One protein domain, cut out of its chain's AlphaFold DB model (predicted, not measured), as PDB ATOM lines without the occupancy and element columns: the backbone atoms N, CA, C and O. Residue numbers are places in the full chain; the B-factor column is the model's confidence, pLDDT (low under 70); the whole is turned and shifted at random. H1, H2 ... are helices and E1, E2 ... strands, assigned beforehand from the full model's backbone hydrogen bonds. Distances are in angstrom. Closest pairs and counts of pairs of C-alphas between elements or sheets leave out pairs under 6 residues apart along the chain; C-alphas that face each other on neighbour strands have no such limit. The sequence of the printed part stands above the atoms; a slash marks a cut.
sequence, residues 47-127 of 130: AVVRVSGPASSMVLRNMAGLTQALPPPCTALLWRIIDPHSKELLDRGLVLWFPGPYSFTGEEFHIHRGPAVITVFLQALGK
ATOM      1  N   ALA A  47     -18.329  30.133  30.572       84.12
ATOM      2  CA  ALA A  47     -18.430  31.581  30.563       84.12
ATOM      3  C   ALA A  47     -17.065  32.183  30.927       84.12
ATOM      4  O   ALA A  47     -16.370  31.684  31.811       84.12
ATOM      5  N   VAL A  48     -16.687  33.260  30.241       84.88
ATOM      6  CA  VAL A  48     -15.433  33.978  30.486       84.88
ATOM      7  C   VAL A  48     -15.757  35.298  31.167       84.88
ATOM      8  O   VAL A  48     -16.523  36.096  30.624       84.88
ATOM      9  N   VAL A  49     -15.183  35.528  32.347       84.62
ATOM     10  CA  VAL A  49     -15.301  36.791  33.080       84.62
ATOM     11  C   VAL A  49     -13.932  37.442  33.166       84.62
ATOM     12  O   VAL A  49     -12.979  36.836  33.652       84.62
ATOM     13  N   ARG A  50     -13.841  38.682  32.689       85.75
ATOM     14  CA  ARG A  50     -12.616  39.482  32.718       85.75
ATOM     15  C   ARG A  50     -12.752  40.579  33.755       85.75
ATOM     16  O   ARG A  50     -13.752  41.295  33.776       85.75
ATOM     17  N   VAL A  51     -11.737  40.704  34.597       82.38
ATOM     18  CA  VAL A  51     -11.665  41.722  35.640       82.38
ATOM     19  C   VAL A  51     -10.375  42.500  35.436       82.38
ATOM     20  O   VAL A  51      -9.326  41.915  35.179       82.38
ATOM     21  N   SER A  52     -10.461  43.826  35.484       78.06
ATOM     22  CA  SER A  52      -9.334  44.699  35.168       78.06
ATOM     23  C   SER A  52      -9.202  45.858  36.147       78.06
ATOM     24  O   SER A  52     -10.170  46.277  36.789       78.06
ATOM     25  N   GLY A  53      -7.980  46.375  36.264       76.19
ATOM     26  CA  GLY A  53      -7.650  47.531  37.093       76.19
ATOM     27  C   GLY A  53      -6.639  47.225  38.206       76.19
ATOM     28  O   GLY A  53      -6.154  46.107  38.339       76.19
ATOM     29  N   PRO A  54      -6.298  48.212  39.047       75.88
ATOM     30  CA  PRO A  54      -5.232  48.063  40.041       75.88
ATOM     31  C   PRO A  54      -5.551  47.030  41.135       75.88
ATOM     32  O   PRO A  54      -4.649  46.395  41.674       75.88
ATOM     33  N   ALA A  55      -6.834  46.839  41.449       79.75
ATOM     34  CA  ALA A  55      -7.298  45.888  42.460       79.75
ATOM     35  C   ALA A  55      -7.548  44.473  41.905       79.75
ATOM     36  O   ALA A  55      -7.936  43.582  42.654       79.75
ATOM     37  N   SER A  56      -7.311  44.251  40.615       82.75
ATOM     38  CA  SER A  56      -7.633  42.994  39.944       82.75
ATOM     39  C   SER A  56      -6.799  41.823  40.521       82.75
ATOM     40  O   SER A  56      -7.321  40.810  40.985       82.75
ATOM     41  N   SER A  57      -5.494  42.038  40.727       82.81
ATOM     42  CA  SER A  57      -4.617  41.069  41.410       82.81
ATOM     43  C   SER A  57      -5.109  40.656  42.807       82.81
ATOM     44  O   SER A  57      -4.907  39.515  43.227       82.81
ATOM     45  N   MET A  58      -5.765  41.565  43.531       84.75
ATOM     46  CA  MET A  58      -6.331  41.310  44.855       84.75
ATOM     47  C   MET A  58      -7.631  40.509  44.758       84.75
ATOM     48  O   MET A  58      -7.821  39.567  45.524       84.75
ATOM     49  N   VAL A  59      -8.493  40.830  43.791       87.19
ATOM     50  CA  VAL A  59      -9.698  40.046  43.473       87.19
ATOM     51  C   VAL A  59      -9.315  38.607  43.137       87.19
ATOM     52  O   VAL A  59      -9.853  37.668  43.727       87.19
ATOM     53  N   LEU A  60      -8.321  38.437  42.264       87.69
ATOM     54  CA  LEU A  60      -7.754  37.145  41.906       87.69
ATOM     55  C   LEU A  60      -7.254  36.384  43.136       87.69
ATOM     56  O   LEU A  60      -7.654  35.241  43.347       87.69
ATOM     57  N   ARG A  61      -6.426  37.009  43.980       88.25
ATOM     58  CA  ARG A  61      -5.923  36.371  45.207       88.25
ATOM     59  C   ARG A  61      -7.050  35.936  46.132       88.25
ATOM     60  O   ARG A  61      -7.047  34.806  46.610       88.25
ATOM     61  N   ASN A  62      -8.029  36.805  46.341       89.38
ATOM     62  CA  ASN A  62      -9.118  36.568  47.277       89.38
ATOM     63  C   ASN A  62     -10.064  35.459  46.801       89.38
ATOM     64  O   ASN A  62     -10.416  34.589  47.595       89.38
ATOM     65  N   MET A  63     -10.434  35.449  45.516       89.00
ATOM     66  CA  MET A  63     -11.329  34.428  44.956       89.00
ATOM     67  C   MET A  63     -10.628  33.109  44.631       89.00
ATOM     68  O   MET A  63     -11.265  32.063  44.654       89.00
ATOM     69  N   ALA A  64      -9.327  33.119  44.341       87.50
ATOM     70  CA  ALA A  64      -8.543  31.895  44.173       87.50
ATOM     71  C   ALA A  64      -7.962  31.377  45.507       87.50
ATOM     72  O   ALA A  64      -7.312  30.334  45.534       87.50
ATOM     73  N   GLY A  65      -8.167  32.090  46.622       84.12
ATOM     74  CA  GLY A  65      -7.610  31.729  47.928       84.12
ATOM     75  C   GLY A  65      -6.075  31.711  47.964       84.12
ATOM     76  O   GLY A  65      -5.488  30.931  48.710       84.12
ATOM     77  N   LEU A  66      -5.417  32.529  47.139       82.06
ATOM     78  CA  LEU A  66      -3.959  32.576  47.026       82.06
ATOM     79  C   LEU A  66      -3.365  33.483  48.110       82.06
ATOM     80  O   LEU A  66      -3.525  34.703  48.073       82.06
ATOM     81  N   THR A  67      -2.626  32.891  49.046       71.62
ATOM     82  CA  THR A  67      -2.002  33.596  50.181       71.62
ATOM     83  C   THR A  67      -0.604  34.138  49.888       71.62
ATOM     84  O   THR A  67      -0.206  35.126  50.498       71.62
ATOM     85  N   GLN A  68       0.146  33.546  48.953       63.69
ATOM     86  CA  GLN A  68       1.533  33.952  48.677       63.69
ATOM     87  C   GLN A  68       1.769  34.399  47.227       63.69
ATOM     88  O   GLN A  68       2.096  35.567  46.997       63.69
ATOM     89  N   ALA A  69       1.572  33.528  46.235       77.19
ATOM     90  CA  ALA A  69       1.965  33.802  44.849       77.19
ATOM     91  C   ALA A  69       0.766  33.886  43.891       77.19
ATOM     92  O   ALA A  69      -0.197  33.135  44.022       77.19
ATOM     93  N   LEU A  70       0.852  34.800  42.922       80.50
ATOM     94  CA  LEU A  70      -0.036  34.807  41.758       80.50
ATOM     95  C   LEU A  70       0.393  33.712  40.769       80.50
ATOM     96  O   LEU A  70       1.573  33.347  40.759       80.50
ATOM     97  N   PRO A  71      -0.525  33.215  39.922       82.12
ATOM     98  CA  PRO A  71      -0.183  32.318  38.829       82.12
ATOM     99  C   PRO A  71       0.918  32.896  37.934       82.12
ATOM    100  O   PRO A  71       1.017  34.124  37.798       82.12
ATOM    101  N   PRO A  72       1.707  32.036  37.266       83.88
ATOM    102  CA  PRO A  72       2.595  32.482  36.209       83.88
ATOM    103  C   PRO A  72       1.821  33.313  35.170       83.88
ATOM    104  O   PRO A  72       0.689  32.960  34.816       83.88
ATOM    105  N   PRO A  73       2.404  34.418  34.677       85.44
ATOM    106  CA  PRO A  73       1.779  35.260  33.665       85.44
ATOM    107  C   PRO A  73       1.300  34.460  32.451       85.44
ATOM    108  O   PRO A  73       1.989  33.546  31.996       85.44
ATOM    109  N   CYS A  74       0.130  34.815  31.917       83.62
ATOM    110  CA  CYS A  74      -0.446  34.233  30.701       83.62
ATOM    111  C   CYS A  74      -0.592  32.698  30.739       83.62
ATOM    112  O   CYS A  74      -0.630  32.055  29.692       83.62
ATOM    113  N   THR A  75      -0.677  32.107  31.933       83.25
ATOM    114  CA  THR A  75      -0.814  30.661  32.120       83.25
ATOM    115  C   THR A  75      -2.188  30.342  32.695       83.25
ATOM    116  O   THR A  75      -2.561  30.863  33.744       83.25
ATOM    117  N   ALA A  76      -2.938  29.477  32.010       86.12
ATOM    118  CA  ALA A  76      -4.219  28.978  32.496       86.12
ATOM    119  C   ALA A  76      -3.998  27.871  33.527       86.12
ATOM    120  O   ALA A  76      -3.425  26.828  33.212       86.12
ATOM    121  N   LEU A  77      -4.476  28.090  34.751       88.88
ATOM    122  CA  LEU A  77      -4.446  27.092  35.815       88.88
ATOM    123  C   LEU A  77      -5.864  26.655  36.165       88.88
ATOM    124  O   LEU A  77      -6.731  27.498  36.391       88.88
ATOM    125  N   LEU A  78      -6.086  25.343  36.257       90.88
ATOM    126  CA  LEU A  78      -7.312  24.802  36.837       90.88
ATOM    127  C   LEU A  78      -7.301  25.069  38.339       90.88
ATOM    128  O   LEU A  78      -6.421  24.589  39.054       90.88
ATOM    129  N   TRP A  79      -8.283  25.827  38.811       91.56
ATOM    130  CA  TRP A  79      -8.319  26.298  40.183       91.56
ATOM    131  C   TRP A  79      -9.722  26.263  40.781       91.56
ATOM    132  O   TRP A  79     -10.740  26.235  40.087       91.56
ATOM    133  N   ARG A  80      -9.767  26.259  42.114       92.12
ATOM    134  CA  ARG A  80     -11.008  26.395  42.880       92.12
ATOM    135  C   ARG A  80     -11.304  27.874  43.075       92.12
ATOM    136  O   ARG A  80     -10.497  28.586  43.663       92.12
ATOM    137  N   ILE A  81     -12.466  28.307  42.616       91.69
ATOM    138  CA  ILE A  81     -12.952  29.671  42.780       91.69
ATOM    139  C   ILE A  81     -13.891  29.678  43.980       91.69
ATOM    140  O   ILE A  81     -14.849  28.905  44.026       91.69
ATOM    141  N   ILE A  82     -13.604  30.528  44.956       93.25
ATOM    142  CA  ILE A  82     -14.322  30.606  46.224       93.25
ATOM    143  C   ILE A  82     -14.895  32.000  46.461       93.25
ATOM    144  O   ILE A  82     -14.367  32.997  45.966       93.25
ATOM    145  N   ASP A  83     -15.952  32.074  47.267       90.88
ATOM    146  CA  ASP A  83     -16.401  33.348  47.820       90.88
ATOM    147  C   ASP A  83     -15.366  33.809  48.863       90.88
ATOM    148  O   ASP A  83     -15.052  33.066  49.801       90.88
ATOM    149  N   PRO A  84     -14.812  35.025  48.745       86.88
ATOM    150  CA  PRO A  84     -13.804  35.508  49.680       86.88
ATOM    151  C   PRO A  84     -14.337  35.697  51.109       86.88
ATOM    152  O   PRO A  84     -13.534  35.632  52.044       86.88
ATOM    153  N   HIS A  85     -15.647  35.885  51.290       87.56
ATOM    154  CA  HIS A  85     -16.304  36.076  52.584       87.56
ATOM    155  C   HIS A  85     -16.806  34.761  53.181       87.56
ATOM    156  O   HIS A  85     -16.445  34.443  54.311       87.56
ATOM    157  N   SER A  86     -17.624  33.994  52.444       89.19
ATOM    158  CA  SER A  86     -18.192  32.739  52.972       89.19
ATOM    159  C   SER A  86     -17.226  31.554  52.881       89.19
ATOM    160  O   SER A  86     -17.437  30.546  53.549       89.19
ATOM    161  N   LYS A  87     -16.152  31.668  52.084       89.19
ATOM    162  CA  LYS A  87     -15.196  30.588  51.762       89.19
ATOM    163  C   LYS A  87     -15.829  29.380  51.062       89.19
ATOM    164  O   LYS A  87     -15.185  28.339  50.920       89.19
ATOM    165  N   GLU A  88     -17.060  29.519  50.581       91.75
ATOM    166  CA  GLU A  88     -17.761  28.479  49.836       91.75
ATOM    167  C   GLU A  88     -17.193  28.335  48.424       91.75
ATOM    168  O   GLU A  88     -16.725  29.300  47.818       91.75
ATOM    169  N   LEU A  89     -17.235  27.113  47.888       91.81
ATOM    170  CA  LEU A  89     -16.818  26.832  46.518       91.81
ATOM    171  C   LEU A  89     -17.881  27.349  45.543       91.81
ATOM    172  O   LEU A  89     -18.985  26.812  45.502       91.81
ATOM    173  N   LEU A  90     -17.521  28.346  44.739       90.38
ATOM    174  CA  LEU A  90     -18.381  28.892  43.691       90.38
ATOM    175  C   LEU A  90     -18.291  28.053  42.417       90.38
ATOM    176  O   LEU A  90     -19.312  27.728  41.818       90.38
ATOM    177  N   ASP A  91     -17.067  27.702  42.012       91.38
ATOM    178  CA  ASP A  91     -16.820  26.880  40.829       91.38
ATOM    179  C   ASP A  91     -15.407  26.268  40.817       91.38
ATOM    180  O   ASP A  91     -14.523  26.650  41.591       91.38
ATOM    181  N   ARG A  92     -15.172  25.322  39.908       91.31
ATOM    182  CA  ARG A  92     -13.837  24.875  39.497       91.31
ATOM    183  C   ARG A  92     -13.630  25.267  38.043       91.31
ATOM    184  O   ARG A  92     -14.286  24.722  37.164       91.31
ATOM    185  N   GLY A  93     -12.719  26.201  37.809       90.00
ATOM    186  CA  GLY A  93     -12.548  26.845  36.513       90.00
ATOM    187  C   GLY A  93     -11.090  27.119  36.186       90.00
ATOM    188  O   GLY A  93     -10.200  26.815  36.983       90.00
ATOM    189  N   LEU A  94     -10.838  27.693  35.011       90.44
ATOM    190  CA  LEU A  94      -9.501  28.183  34.680       90.44
ATOM    191  C   LEU A  94      -9.346  29.617  35.158       90.44
ATOM    192  O   LEU A  94     -10.271  30.422  35.066       90.44
ATOM    193  N   VAL A  95      -8.159  29.926  35.649       90.44
ATOM    194  CA  VAL A  95      -7.805  31.261  36.102       90.44
ATOM    195  C   VAL A  95      -6.507  31.673  35.429       90.44
ATOM    196  O   VAL A  95      -5.542  30.906  35.413       90.44
ATOM    197  N   LEU A  96      -6.510  32.861  34.833       89.56
ATOM    198  CA  LEU A  96      -5.384  33.426  34.102       89.56
ATOM    199  C   LEU A  96      -5.024  34.785  34.694       89.56
ATOM    200  O   LEU A  96      -5.897  35.600  34.995       89.56
ATOM    201  N   TRP A  97      -3.723  35.035  34.808       87.62
ATOM    202  CA  TRP A  97      -3.178  36.303  35.273       87.62
ATOM    203  C   TRP A  97      -2.424  37.007  34.144       87.62
ATOM    204  O   TRP A  97      -1.493  36.437  33.575       87.62
ATOM    205  N   PHE A  98      -2.797  38.250  33.839       83.56
ATOM    206  CA  PHE A  98      -2.134  39.078  32.834       83.56
ATOM    207  C   PHE A  98      -1.500  40.306  33.509       83.56
ATOM    208  O   PHE A  98      -2.160  41.336  33.678       83.56
ATOM    209  N   PRO A  99      -0.215  40.233  33.914       75.75
ATOM    210  CA  PRO A  99       0.486  41.410  34.412       75.75
ATOM    211  C   PRO A  99       0.675  42.447  33.288       75.75
ATOM    212  O   PRO A  99       0.866  42.099  32.118       75.75
ATOM    213  N   GLY A 100       0.617  43.735  33.637       64.25
ATOM    214  CA  GLY A 100       0.914  44.849  32.718       64.25
ATOM    215  C   GLY A 100       2.415  44.982  32.414       64.25
ATOM    216  O   GLY A 100       3.214  44.347  33.107       64.25
ATOM    217  N   PRO A 101       2.836  45.797  31.414       55.94
ATOM    218  CA  PRO A 101       2.099  46.880  30.736       55.94
ATOM    219  C   PRO A 101       1.558  46.556  29.324       55.94
ATOM    220  O   PRO A 101       0.922  47.406  28.708       55.94
ATOM    221  N   TYR A 102       1.803  45.353  28.796       54.25
ATOM    222  CA  TYR A 102       1.414  44.953  27.427       54.25
ATOM    223  C   TYR A 102       0.060  44.234  27.343       54.25
ATOM    224  O   TYR A 102      -0.328  43.735  26.289       54.25
ATOM    225  N   SER A 103      -0.658  44.165  28.458       53.97
ATOM    226  CA  SER A 103      -1.994  43.595  28.560       53.97
ATOM    227  C   SER A 103      -2.926  44.622  29.197       53.97
ATOM    228  O   SER A 103      -2.485  45.516  29.922       53.97
ATOM    229  N   PHE A 104      -4.225  44.503  28.926       57.28
ATOM    230  CA  PHE A 104      -5.231  45.176  29.741       57.28
ATOM    231  C   PHE A 104      -5.107  44.576  31.150       57.28
ATOM    232  O   PHE A 104      -5.566  43.456  31.356       57.28
ATOM    233  N   THR A 105      -4.380  45.252  32.050       61.09
ATOM    234  CA  THR A 105      -3.979  44.750  33.379       61.09
ATOM    235  C   THR A 105      -5.168  44.113  34.078       61.09
ATOM    236  O   THR A 105      -6.113  44.823  34.438       61.09
ATOM    237  N   GLY A 106      -5.138  42.789  34.217       69.56
ATOM    238  CA  GLY A 106      -6.326  42.061  34.618       69.56
ATOM    239  C   GLY A 106      -6.151  40.556  34.716       69.56
ATOM    240  O   GLY A 106      -5.123  39.972  34.371       69.56
ATOM    241  N   GLU A 107      -7.218  39.931  35.171       78.50
ATOM    242  CA  GLU A 107      -7.362  38.494  35.302       78.50
ATOM    243  C   GLU A 107      -8.566  38.023  34.500       78.50
ATOM    244  O   GLU A 107      -9.515  38.769  34.226       78.50
ATOM    245  N   GLU A 108      -8.516  36.759  34.112       85.69
ATOM    246  CA  GLU A 108      -9.581  36.113  33.367       85.69
ATOM    247  C   GLU A 108      -9.967  34.805  34.054       85.69
ATOM    248  O   GLU A 108      -9.115  33.973  34.367       85.69
ATOM    249  N   PHE A 109     -11.267  34.643  34.291       87.19
ATOM    250  CA  PHE A 109     -11.867  33.459  34.890       87.19
ATOM    251  C   PHE A 109     -12.706  32.739  33.844       87.19
ATOM    252  O   PHE A 109     -13.597  33.333  33.235       87.19
ATOM    253  N   HIS A 110     -12.446  31.454  33.646       89.06
ATOM    254  CA  HIS A 110     -13.258  30.568  32.819       89.06
ATOM    255  C   HIS A 110     -14.079  29.689  33.753       89.06
ATOM    256  O   HIS A 110     -13.547  28.755  34.351       89.06
ATOM    257  N   ILE A 111     -15.358  30.010  33.893       89.06
ATOM    258  CA  ILE A 111     -16.296  29.342  34.802       89.06
ATOM    259  C   ILE A 111     -17.325  28.543  34.012       89.06
ATOM    260  O   ILE A 111     -17.588  28.838  32.850       89.06
ATOM    261  N   HIS A 112     -17.958  27.548  34.617       89.62
ATOM    262  CA  HIS A 112     -19.052  26.821  33.988       89.62
ATOM    263  C   HIS A 112     -20.222  27.760  33.674       89.62
ATOM    264  O   HIS A 112     -20.611  28.615  34.472       89.62
ATOM    265  N   ARG A 113     -20.853  27.564  32.509       79.06
ATOM    266  CA  ARG A 113     -22.024  28.338  32.066       79.06
ATOM    267  C   ARG A 113     -23.315  27.873  32.760       79.06
ATOM    268  O   ARG A 113     -24.308  27.537  32.112       79.06
ATOM    269  N   GLY A 114     -23.300  27.839  34.089       82.94
ATOM    270  CA  GLY A 114     -24.484  27.664  34.923       82.94
ATOM    271  C   GLY A 114     -25.036  29.033  35.333       82.94
ATOM    272  O   GLY A 114     -24.277  29.828  35.881       82.94
ATOM    273  N   PRO A 115     -26.328  29.349  35.119       79.38
ATOM    274  CA  PRO A 115     -26.889  30.637  35.540       79.38
ATOM    275  C   PRO A 115     -26.747  30.873  37.052       79.38
ATOM    276  O   PRO A 115     -26.500  32.002  37.468       79.38
ATOM    277  N   ALA A 116     -26.813  29.809  37.861       86.44
ATOM    278  CA  ALA A 116     -26.509  29.869  39.288       86.44
ATOM    279  C   ALA A 116     -25.053  30.295  39.536       86.44
ATOM    280  O   ALA A 116     -24.832  31.276  40.236       86.44
ATOM    281  N   VAL A 117     -24.087  29.626  38.888       86.56
ATOM    282  CA  VAL A 117     -22.641  29.896  39.004       86.56
ATOM    283  C   VAL A 117     -22.310  31.338  38.621       86.56
ATOM    284  O   VAL A 117     -21.661  32.043  39.384       86.56
ATOM    285  N   ILE A 118     -22.810  31.811  37.475       86.00
ATOM    286  CA  ILE A 118     -22.581  33.187  37.011       86.00
ATOM    287  C   ILE A 118     -23.144  34.195  38.020       86.00
ATOM    288  O   ILE A 118     -22.478  35.174  38.346       86.00
ATOM    289  N   THR A 119     -24.353  33.951  38.534       87.44
ATOM    290  CA  THR A 119     -25.002  34.860  39.489       87.44
ATOM    291  C   THR A 119     -24.207  34.955  40.787       87.44
ATOM    292  O   THR A 119     -23.877  36.062  41.208       87.44
ATOM    293  N   VAL A 120     -23.849  33.820  41.397       89.12
ATOM    294  CA  VAL A 120     -23.088  33.821  42.658       89.12
ATOM    295  C   VAL A 120     -21.675  34.371  42.472       89.12
ATOM    296  O   VAL A 120     -21.182  35.087  43.337       89.12
ATOM    297  N   PHE A 121     -21.046  34.123  41.319       89.38
ATOM    298  CA  PHE A 121     -19.725  34.656  40.994       89.38
ATOM    299  C   PHE A 121     -19.738  36.184  40.863       89.38
ATOM    300  O   PHE A 121     -18.919  36.867  41.474       89.38
ATOM    301  N   LEU A 122     -20.701  36.745  40.124       87.88
ATOM    302  CA  LEU A 122     -20.848  38.200  39.995       87.88
ATOM    303  C   LEU A 122     -21.238  38.859  41.322       87.88
ATOM    304  O   LEU A 122     -20.758  39.948  41.629       87.88
ATOM    305  N   GLN A 123     -22.072  38.200  42.130       88.62
ATOM    306  CA  GLN A 123     -22.379  38.664  43.482       88.62
ATOM    307  C   GLN A 123     -21.128  38.687  44.363       88.62
ATOM    308  O   GLN A 123     -20.920  39.670  45.066       88.62
ATOM    309  N   ALA A 124     -20.290  37.649  44.312       88.56
ATOM    310  CA  ALA A 124     -19.032  37.602  45.053       88.56
ATOM    311  C   ALA A 124     -18.064  38.712  44.611       88.56
ATOM    312  O   ALA A 124     -17.494  39.379  45.467       88.56
ATOM    313  N   LEU A 125     -17.957  38.971  43.302       86.25
ATOM    314  CA  LEU A 125     -17.171  40.080  42.740       86.25
ATOM    315  C   LEU A 125     -17.675  41.469  43.151       86.25
ATOM    316  O   LEU A 125     -16.888  42.403  43.290       86.25
ATOM    317  N   GLY A 126     -18.991  41.630  43.299       83.12
ATOM    318  CA  GLY A 126     -19.601  42.887  43.735       83.12
ATOM    319  C   GLY A 126     -19.374  43.191  45.218       83.12
ATOM    320  O   GLY A 126     -19.555  44.335  45.645       83.12
ATOM    321  N   LYS A 127     -18.973  42.196  46.019       82.44
ATOM    322  CA  LYS A 127     -18.616  42.405  47.423       82.44
ATOM    323  C   LYS A 127     -17.245  43.079  47.513       82.44
ATOM    324  O   LYS A 127     -16.372  42.917  46.664       82.44
TER     325      LYS A 127
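This is residues 47 to 127 of the 130 residues of the protein "TrmE_N domain-containing protein" of Coregonus sp. 'balchen' (UniProt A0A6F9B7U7). A twisted sheet of four antiparallel strands, order E1 E4 E3 E2, has two helices, H1 and H2, over one face: two layers. E2, E3 and E4 form a meander, each the antiparallel neighbour of the one before. The 81 printed residues, of mixed class, run E1 H1 E2 E3 E4 H2, compact with a radius of gyration of the C-alphas of 11.7 A and spans of 34 by 24 by 22 A.

Start in E3, residues 89 to 98, which bends by 77 degrees at residue 92. It forms hairpins with E2, residues 77 to 82, where N 79 and O 93 are 2.8 A apart, and with E4, residues 106 to 112, where N 96 and O 108 are 2.9 A apart. Edge strand E1, residues 47 to 52, neighbours E4, with N 49 and O 109 at 2.8 A. H1, residues 56 to 64, is on the sheet; its closest C-alphas to E2 are Met 63 and Ile 82, 5.0 A. H2, residues 115 to 126, is on it at a height of 7.8 A. The helices are close but not clearly touching, closest at C-alphas 59 and 125, 7.5 A. In both, every O i to N i+4 pair is within hydrogen-bond range.

Find C-alpha 47 at (-18.430, 31.581, 30.563), where E1 begins. E3 spans 23.5 A; H2 runs 16.4 A to C-alpha 126 at (-19.601, 42.887, 43.735).

The farthest C-alphas, Ser 86 and Tyr 102, are 34.4 A apart. The printed part has no cut; the link H1 to E2 is long. Residues 68 and 100 to 106 have pLDDT under 70.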